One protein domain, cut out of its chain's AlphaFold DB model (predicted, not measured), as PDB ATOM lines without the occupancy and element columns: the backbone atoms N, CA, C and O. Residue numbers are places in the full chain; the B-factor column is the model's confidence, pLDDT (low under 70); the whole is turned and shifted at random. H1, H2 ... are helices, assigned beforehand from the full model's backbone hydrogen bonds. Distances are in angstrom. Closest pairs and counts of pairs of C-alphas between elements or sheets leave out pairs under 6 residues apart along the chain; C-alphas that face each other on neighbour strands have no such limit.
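What this domain is: This is residues 2 to 67 of the 119 residues of an uncharacterized protein of Staphylococcus aureus (UniProt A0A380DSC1). Two long helices, H1 and H3, cross as a lopsided X, and the short helix H2 bridges their ends on one side; residues 2 to 12 and 55 to 67 stick out on the other. The 66 printed residues hold H1, H2, H3 in chain order, all helix, loose with a radius of gyration of the C-alphas of 14.8 A, spanning 45 by 23 by 22 A.

How they stand to each other: H1, residues 2 to 24, touches H3, residues 43 to 65, with residues 13 to 20 alone, opposite ways at a steep tilt of 52 degrees; the closest C-alphas, Ile 16 and Leu 50, are 7.1 A apart. H2, residues 28 to 38, is close to but not clearly touching H1, closest C-alphas Met 23 and Gln 34 at 6.2 A. Every O i to N i+4 pair is within hydrogen-bond range in H1 and H3, 5 of 7 in H2.

Where its parts are: H1 begins at C-alpha 2 (153.016, 128.613, 127.992) and measures 33.1 A; H2 measures 15.1 A; H3 measures 33.4 A, ending at C-alpha 65 (135.610, 128.118, 138.494).

The domain as a whole: The printed part has no cut, and both links are tight. The farthest C-alphas, Arg 29 and Lys 67, are 46.0 A apart. Only residue 67 has pLDDT under 70.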
ATOM      1  N   LYS A   2     154.282 128.999 127.311       74.31
ATOM      2  CA  LYS A   2     153.016 128.613 127.992       74.31
ATOM      3  C   LYS A   2     152.262 127.459 127.307       74.31
ATOM      4  O   LYS A   2     151.822 126.543 127.981       74.31
ATOM      5  N   ARG A   3     152.178 127.470 125.970       78.31
ATOM      6  CA  ARG A   3     151.501 126.410 125.199       78.31
ATOM      7  C   ARG A   3     152.182 125.040 125.330       78.31
ATOM      8  O   ARG A   3     151.496 124.063 125.576       78.31
ATOM      9  N   LEU A   4     153.517 124.992 125.249       88.50
ATOM     10  CA  LEU A   4     154.287 123.751 125.410       88.50
ATOM     11  C   LEU A   4     154.163 123.178 126.829       88.50
ATOM     12  O   LEU A   4     153.937 121.986 126.990       88.50
ATOM     13  N   LYS A   5     154.240 124.034 127.857       82.44
ATOM     14  CA  LYS A   5     154.038 123.615 129.254       82.44
ATOM     15  C   LYS A   5     152.644 123.022 129.471       82.44
ATOM     16  O   LYS A   5     152.528 121.965 130.074       82.44
ATOM     17  N   ASN A   6     151.608 123.666 128.931       84.69
ATOM     18  CA  ASN A   6     150.238 123.160 129.021       84.69
ATOM     19  C   ASN A   6     150.057 121.838 128.261       84.69
ATOM     20  O   ASN A   6     149.337 120.970 128.737       84.69
ATOM     21  N   PHE A   7     150.720 121.676 127.112       89.81
ATOM     22  CA  PHE A   7     150.697 120.428 126.349       89.81
ATOM     23  C   PHE A   7     151.339 119.270 127.123       89.81
ATOM     24  O   PHE A   7     150.715 118.226 127.267       89.81
ATOM     25  N   ILE A   8     152.538 119.470 127.682       92.06
ATOM     26  CA  ILE A   8     153.233 118.452 128.488       92.06
ATOM     27  C   ILE A   8     152.406 118.081 129.723       92.06
ATOM     28  O   ILE A   8     152.270 116.904 130.039       92.06
ATOM     29  N   LEU A   9     151.820 119.074 130.396       87.56
ATOM     30  CA  LEU A   9     150.969 118.847 131.563       87.56
ATOM     31  C   LEU A   9     149.713 118.046 131.185       87.56
ATOM     32  O   LEU A   9     149.366 117.092 131.876       87.56
ATOM     33  N   GLY A  10     149.073 118.381 130.061       88.31
ATOM     34  CA  GLY A  10     147.934 117.625 129.537       88.31
ATOM     35  C   GLY A  10     148.297 116.185 129.170       88.31
ATOM     36  O   GLY A  10     147.586 115.264 129.559       88.31
ATOM     37  N   LEU A  11     149.428 115.977 128.489       92.81
ATOM     38  CA  LEU A  11     149.931 114.645 128.149       92.81
ATOM     39  C   LEU A  11     150.183 113.809 129.412       92.81
ATOM     40  O   LEU A  11     149.758 112.662 129.487       92.81
ATOM     41  N   LEU A  12     150.824 114.402 130.421       90.00
ATOM     42  CA  LEU A  12     151.106 113.751 131.699       90.00
ATOM     43  C   LEU A  12     149.816 113.316 132.409       90.00
ATOM     44  O   LEU A  12     149.742 112.187 132.883       90.00
ATOM     45  N   ILE A  13     148.777 114.157 132.417       90.50
ATOM     46  CA  ILE A  13     147.459 113.791 132.963       90.50
ATOM     47  C   ILE A  13     146.868 112.589 132.219       90.50
ATOM     48  O   ILE A  13     146.408 111.650 132.862       90.50
ATOM     49  N   VAL A  14     146.895 112.597 130.881       92.50
ATOM     50  CA  VAL A  14     146.349 111.498 130.067       92.50
ATOM     51  C   VAL A  14     147.063 110.184 130.368       92.50
ATOM     52  O   VAL A  14     146.402 109.165 130.551       92.50
ATOM     53  N   VAL A  15     148.394 110.210 130.474       92.00
ATOM     54  CA  VAL A  15     149.186 109.022 130.814       92.00
ATOM     55  C   VAL A  15     148.814 108.504 132.202       92.00
ATOM     56  O   VAL A  15     148.523 107.321 132.331       92.00
ATOM     57  N   ILE A  16     148.751 109.368 133.223       91.25
ATOM     58  CA  ILE A  16     148.403 108.949 134.591       91.25
ATOM     59  C   ILE A  16     146.996 108.345 134.641       91.25
ATOM     60  O   ILE A  16     146.807 107.284 135.229       91.25
ATOM     61  N   VAL A  17     146.007 108.994 134.019       92.06
ATOM     62  CA  VAL A  17     144.624 108.496 133.998       92.06
ATOM     63  C   VAL A  17     144.535 107.167 133.254       92.06
ATOM     64  O   VAL A  17     143.899 106.241 133.748       92.06
ATOM     65  N   GLY A  18     145.203 107.045 132.104       91.94
ATOM     66  CA  GLY A  18     145.272 105.791 131.356       91.94
ATOM     67  C   GLY A  18     145.883 104.663 132.182       91.94
ATOM     68  O   GLY A  18     145.391 103.543 132.141       91.94
ATOM     69  N   PHE A  19     146.894 104.973 132.992       89.19
ATOM     70  CA  PHE A  19     147.560 104.006 133.857       89.19
ATOM     71  C   PHE A  19     146.711 103.599 135.072       89.19
ATOM     72  O   PHE A  19     146.654 102.426 135.429       89.19
ATOM     73  N   LEU A  20     145.984 104.542 135.676       90.75
ATOM     74  CA  LEU A  20     145.013 104.245 136.736       90.75
ATOM     75  C   LEU A  20     143.860 103.377 136.216       90.75
ATOM     76  O   LEU A  20     143.467 102.420 136.878       90.75
ATOM     77  N   LEU A  21     143.344 103.680 135.022       90.38
ATOM     78  CA  LEU A  21     142.329 102.858 134.362       90.38
ATOM     79  C   LEU A  21     142.873 101.482 133.996       90.38
ATOM     80  O   LEU A  21     142.196 100.488 134.233       90.38
ATOM     81  N   PHE A  22     144.101 101.419 133.478       89.75
ATOM     82  CA  PHE A  22     144.785 100.164 133.203       89.75
ATOM     83  C   PHE A  22     144.823  99.282 134.447       89.75
ATOM     84  O   PHE A  22     144.478  98.120 134.332       89.75
ATOM     85  N   MET A  23     145.141  99.827 135.625       89.38
ATOM     86  CA  MET A  23     145.131  99.084 136.894       89.38
ATOM     87  C   MET A  23     143.730  98.709 137.401       89.38
ATOM     88  O   MET A  23     143.603  97.816 138.230       89.38
ATOM     89  N   TYR A  24     142.682  99.397 136.946       88.56
ATOM     90  CA  TYR A  24     141.300  99.139 137.358       88.56
ATOM     91  C   TYR A  24     140.607  98.065 136.504       88.56
ATOM     92  O   TYR A  24     139.686  97.398 136.977       88.56
ATOM     93  N   ILE A  25     141.018  97.899 135.244       90.06
ATOM     94  CA  ILE A  25     140.410  96.935 134.323       90.06
ATOM     95  C   ILE A  25     140.670  95.508 134.810       90.06
ATOM     96  O   ILE A  25     141.813  95.088 134.954       90.06
ATOM     97  N   GLN A  26     139.599  94.740 134.999       81.06
ATOM     98  CA  GLN A  26     139.672  93.320 135.338       81.06
ATOM     99  C   GLN A  26     139.531  92.483 134.063       81.06
ATOM    100  O   GLN A  26     138.438  92.053 133.702       81.06
ATOM    101  N   ASP A  27     140.644  92.293 133.356       85.50
ATOM    102  CA  ASP A  27     140.746  91.423 132.182       85.50
ATOM    103  C   ASP A  27     141.935  90.480 132.375       85.50
ATOM    104  O   ASP A  27     143.069  90.936 132.519       85.50
ATOM    105  N   GLY A  28     141.685  89.169 132.332       78.50
ATOM    106  CA  GLY A  28     142.706  88.143 132.562       78.50
ATOM    107  C   GLY A  28     143.889  88.191 131.589       78.50
ATOM    108  O   GLY A  28     144.957  87.687 131.919       78.50
ATOM    109  N   ARG A  29     143.752  88.830 130.418       84.25
ATOM    110  CA  ARG A  29     144.870  89.060 129.479       84.25
ATOM    111  C   ARG A  29     145.816  90.171 129.935       84.25
ATOM    112  O   ARG A  29     146.929  90.273 129.431       84.25
ATOM    113  N   ILE A  30     145.338  91.042 130.817       85.06
ATOM    114  CA  ILE A  30     146.021  92.251 131.283       85.06
ATOM    115  C   ILE A  30     146.507  92.074 132.726       85.06
ATOM    116  O   ILE A  30     147.522  92.660 133.102       85.06
ATOM    117  N   THR A  31     145.834  91.226 133.508       85.44
ATOM    118  CA  THR A  31     146.156  90.955 134.914       85.44
ATOM    119  C   THR A  31     147.599  90.507 135.122       85.44
ATOM    120  O   THR A  31     148.241  91.000 136.037       85.44
ATOM    121  N   GLU A  32     148.171  89.702 134.224       87.12
ATOM    122  CA  GLU A  32     149.587  89.304 134.313       87.12
ATOM    123  C   GLU A  32     150.543  90.515 134.315       87.12
ATOM    124  O   GLU A  32     151.495  90.577 135.093       87.12
ATOM    125  N   TYR A  33     150.257  91.524 133.489       88.19
ATOM    126  CA  TYR A  33     151.048  92.753 133.441       88.19
ATOM    127  C   TYR A  33     150.807  93.641 134.665       88.19
ATOM    128  O   TYR A  33     151.742  94.272 135.155       88.19
ATOM    129  N   GLN A  34     149.572  93.697 135.168       88.06
ATOM    130  CA  GLN A  34     149.242  94.426 136.398       88.06
ATOM    131  C   GLN A  34     149.967  93.820 137.603       88.06
ATOM    132  O   GLN A  34     150.587  94.551 138.376       88.06
ATOM    133  N   ASP A  35     149.950  92.492 137.720       88.44
ATOM    134  CA  ASP A  35     150.608  91.744 138.788       88.44
ATOM    135  C   ASP A  35     152.123  91.936 138.737       88.44
ATOM    136  O   ASP A  35     152.741  92.187 139.769       88.44
ATOM    137  N   TYR A  36     152.722  91.918 137.541       89.69
ATOM    138  CA  TYR A  36     154.140  92.238 137.361       89.69
ATOM    139  C   TYR A  36     154.502  93.619 137.923       89.69
ATOM    140  O   TYR A  36     155.507  93.766 138.615       89.69
ATOM    141  N   PHE A  37     153.684  94.644 137.673       86.81
ATOM    142  CA  PHE A  37     153.944  95.970 138.231       86.81
ATOM    143  C   PHE A  37     153.731  96.034 139.749       86.81
ATOM    144  O   PHE A  37     154.473  96.729 140.444       86.81
ATOM    145  N   LEU A  38     152.751  95.301 140.278       87.00
ATOM    146  CA  LEU A  38     152.460  95.248 141.713       87.00
ATOM    147  C   LEU A  38     153.526  94.501 142.527       87.00
ATOM    148  O   LEU A  38     153.602  94.709 143.734       87.00
ATOM    149  N   GLN A  39     154.386  93.697 141.890       90.69
ATOM    150  CA  GLN A  39     155.544  93.080 142.554       90.69
ATOM    151  C   GLN A  39     156.548  94.116 143.076       90.69
ATOM    152  O   GLN A  39     157.315  93.832 143.995       90.69
ATOM    153  N   PHE A  40     156.561  95.321 142.506       91.75
ATOM    154  CA  PHE A  40     157.436  96.392 142.956       91.75
ATOM    155  C   PHE A  40     156.803  97.160 144.122       91.75
ATOM    156  O   PHE A  40     155.821  97.879 143.951       91.75
ATOM    157  N   GLU A  41     157.425  97.111 145.301       87.88
ATOM    158  CA  GLU A  41     156.909  97.774 146.514       87.88
ATOM    159  C   GLU A  41     156.726  99.296 146.371       87.88
ATOM    160  O   GLU A  41     155.879  99.893 147.030       87.88
ATOM    161  N   TRP A  42     157.493  99.946 145.490       91.00
ATOM    162  CA  TRP A  42     157.384 101.386 145.230       91.00
ATOM    163  C   TRP A  42     156.222 101.753 144.297       91.00
ATOM    164  O   TRP A  42     155.842 102.922 144.204       91.00
ATOM    165  N   PHE A  43     155.647 100.780 143.596       90.00
ATOM    166  CA  PHE A  43     154.656 101.028 142.562       90.00
ATOM    167  C   PHE A  43     153.296 101.423 143.141       90.00
ATOM    168  O   PHE A  43     152.694 102.415 142.725       90.00
ATOM    169  N   GLN A  44     152.836 100.699 144.160       87.62
ATOM    170  CA  GLN A  44     151.592 101.004 144.860       87.62
ATOM    171  C   GLN A  44     151.593 102.403 145.521       87.62
ATOM    172  O   GLN A  44     150.649 103.166 145.284       87.62
ATOM    173  N   PRO A  45     152.627 102.818 146.287       92.31
ATOM    174  CA  PRO A  45     152.681 104.174 146.832       92.31
ATOM    175  C   PRO A  45     152.812 105.243 145.739       92.31
ATOM    176  O   PRO A  45     152.268 106.340 145.898       92.31
ATOM    177  N   LEU A  46     153.459 104.944 144.606       90.94
ATOM    178  CA  LEU A  46     153.494 105.850 143.457       90.94
ATOM    179  C   LEU A  46     152.098 106.049 142.853       90.94
ATOM    180  O   LEU A  46     151.697 107.192 142.632       90.94
ATOM    181  N   LEU A  47     151.328 104.978 142.645       90.69
ATOM    182  CA  LEU A  47     149.944 105.055 142.160       90.69
ATOM    183  C   LEU A  47     149.064 105.910 143.076       90.69
ATOM    184  O   LEU A  47     148.358 106.800 142.600       90.69
ATOM    185  N   ILE A  48     149.145 105.682 144.389       90.81
ATOM    186  CA  ILE A  48     148.399 106.456 145.391       90.81
ATOM    187  C   ILE A  48     148.805 107.935 145.338       90.81
ATOM    188  O   ILE A  48     147.945 108.822 145.358       90.81
ATOM    189  N   SER A  49     150.103 108.216 145.218       91.06
ATOM    190  CA  SER A  49     150.624 109.584 145.128       91.06
ATOM    191  C   SER A  49     150.134 110.301 143.867       91.06
ATOM    192  O   SER A  49     149.695 111.450 143.937       91.06
ATOM    193  N   LEU A  50     150.144 109.620 142.717       91.62
ATOM    194  CA  LEU A  50     149.647 110.158 141.448       91.62
ATOM    195  C   LEU A  50     148.135 110.411 141.478       91.62
ATOM    196  O   LEU A  50     147.684 111.466 141.026       91.62
ATOM    197  N   ALA A  51     147.356 109.488 142.045       91.88
ATOM    198  CA  ALA A  51     145.918 109.664 142.220       91.88
ATOM    199  C   ALA A  51     145.607 110.868 143.126       91.88
ATOM    200  O   ALA A  51     144.779 111.711 142.783       91.88
ATOM    201  N   THR A  52     146.332 111.002 144.239       92.94
ATOM    202  CA  THR A  52     146.195 112.133 145.172       92.94
ATOM    203  C   THR A  52     146.498 113.464 144.483       92.94
ATOM    204  O   THR A  52     145.746 114.430 144.628       92.94
ATOM    205  N   LEU A  53     147.564 113.516 143.681       91.44
ATOM    206  CA  LEU A  53     147.937 114.702 142.914       91.44
ATOM    207  C   LEU A  53     146.852 115.094 141.900       91.44
ATOM    208  O   LEU A  53     146.517 116.275 141.790       91.44
ATOM    209  N   LEU A  54     146.262 114.123 141.196       92.06
ATOM    210  CA  LEU A  54     145.154 114.368 140.268       92.06
ATOM    211  C   LEU A  54     143.921 114.938 140.971       92.06
ATOM    212  O   LEU A  54     143.342 115.913 140.488       92.06
ATOM    213  N   ILE A  55     143.544 114.373 142.120       91.56
ATOM    214  CA  ILE A  55     142.415 114.859 142.925       91.56
ATOM    215  C   ILE A  55     142.663 116.303 143.365       91.56
ATOM    216  O   ILE A  55     141.779 117.149 143.241       91.56
ATOM    217  N   LEU A  56     143.878 116.613 143.822       93.31
ATOM    218  CA  LEU A  56     144.248 117.954 144.266       93.31
ATOM    219  C   LEU A  56     144.172 118.974 143.118       93.31
ATOM    220  O   LEU A  56     143.616 120.059 143.295       93.31
ATOM    221  N   ILE A  57     144.656 118.619 141.923       89.06
ATOM    222  CA  ILE A  57     144.510 119.455 140.719       89.06
ATOM    223  C   ILE A  57     143.031 119.659 140.378       89.06
ATOM    224  O   ILE A  57     142.618 120.788 140.102       89.06
ATOM    225  N   GLY A  58     142.228 118.594 140.426       87.00
ATOM    226  CA  GLY A  58     140.786 118.653 140.199       87.00
ATOM    227  C   GLY A  58     140.092 119.615 141.161       87.00
ATOM    228  O   GLY A  58     139.341 120.485 140.721       87.00
ATOM    229  N   LEU A  59     140.408 119.541 142.456       90.75
ATOM    230  CA  LEU A  59     139.877 120.455 143.469       90.75
ATOM    231  C   LEU A  59     140.257 121.909 143.182       90.75
ATOM    232  O   LEU A  59     139.382 122.774 143.177       90.75
ATOM    233  N   ILE A  60     141.528 122.194 142.883       88.19
ATOM    234  CA  ILE A  60     141.971 123.555 142.532       88.19
ATOM    235  C   ILE A  60     141.197 124.086 141.322       88.19
ATOM    236  O   ILE A  60     140.790 125.249 141.316       88.19
ATOM    237  N   LEU A  61     140.977 123.254 140.300       83.88
ATOM    238  CA  LEU A  61     140.211 123.637 139.116       83.88
ATOM    239  C   LEU A  61     138.753 123.942 139.465       83.88
ATOM    240  O   LEU A  61     138.253 124.987 139.054       83.88
ATOM    241  N   VAL A  62     138.103 123.095 140.268       83.50
ATOM    242  CA  VAL A  62     136.729 123.318 140.744       83.50
ATOM    243  C   VAL A  62     136.635 124.640 141.505       83.50
ATOM    244  O   VAL A  62     135.808 125.485 141.164       83.50
ATOM    245  N   PHE A  63     137.530 124.892 142.462       83.00
ATOM    246  CA  PHE A  63     137.557 126.159 143.199       83.00
ATOM    247  C   PHE A  63     137.899 127.366 142.310       83.00
ATOM    248  O   PHE A  63     137.378 128.460 142.527       83.00
ATOM    249  N   SER A  64     138.717 127.192 141.270       75.62
ATOM    250  CA  SER A  64     139.024 128.255 140.308       75.62
ATOM    251  C   SER A  64     137.821 128.658 139.454       75.62
ATOM    252  O   SER A  64     137.794 129.801 138.994       75.62
ATOM    253  N   ILE A  65     136.841 127.777 139.231       73.44
ATOM    254  CA  ILE A  65     135.610 128.118 138.494       73.44
ATOM    255  C   ILE A  65     134.789 129.143 139.280       73.44
ATOM    256  O   ILE A  65     134.226 130.067 138.696       73.44
ATOM    257  N   PHE A  66     134.785 129.039 140.609       73.31
ATOM    258  CA  PHE A  66     134.100 129.989 141.484       73.31
ATOM    259  C   PHE A  66     134.813 131.336 141.602       73.31
ATOM    260  O   PHE A  66     134.272 132.259 142.211       73.31
ATOM    261  N   LYS A  67     136.011 131.494 141.019       64.31
ATOM    262  CA  LYS A  67     136.686 132.787 141.012       64.31
ATOM    263  C   LYS A  67     135.863 133.750 140.150       64.31
ATOM    264  O   LYS A  67     135.759 133.527 138.940       64.31
TER     265      LYS A  67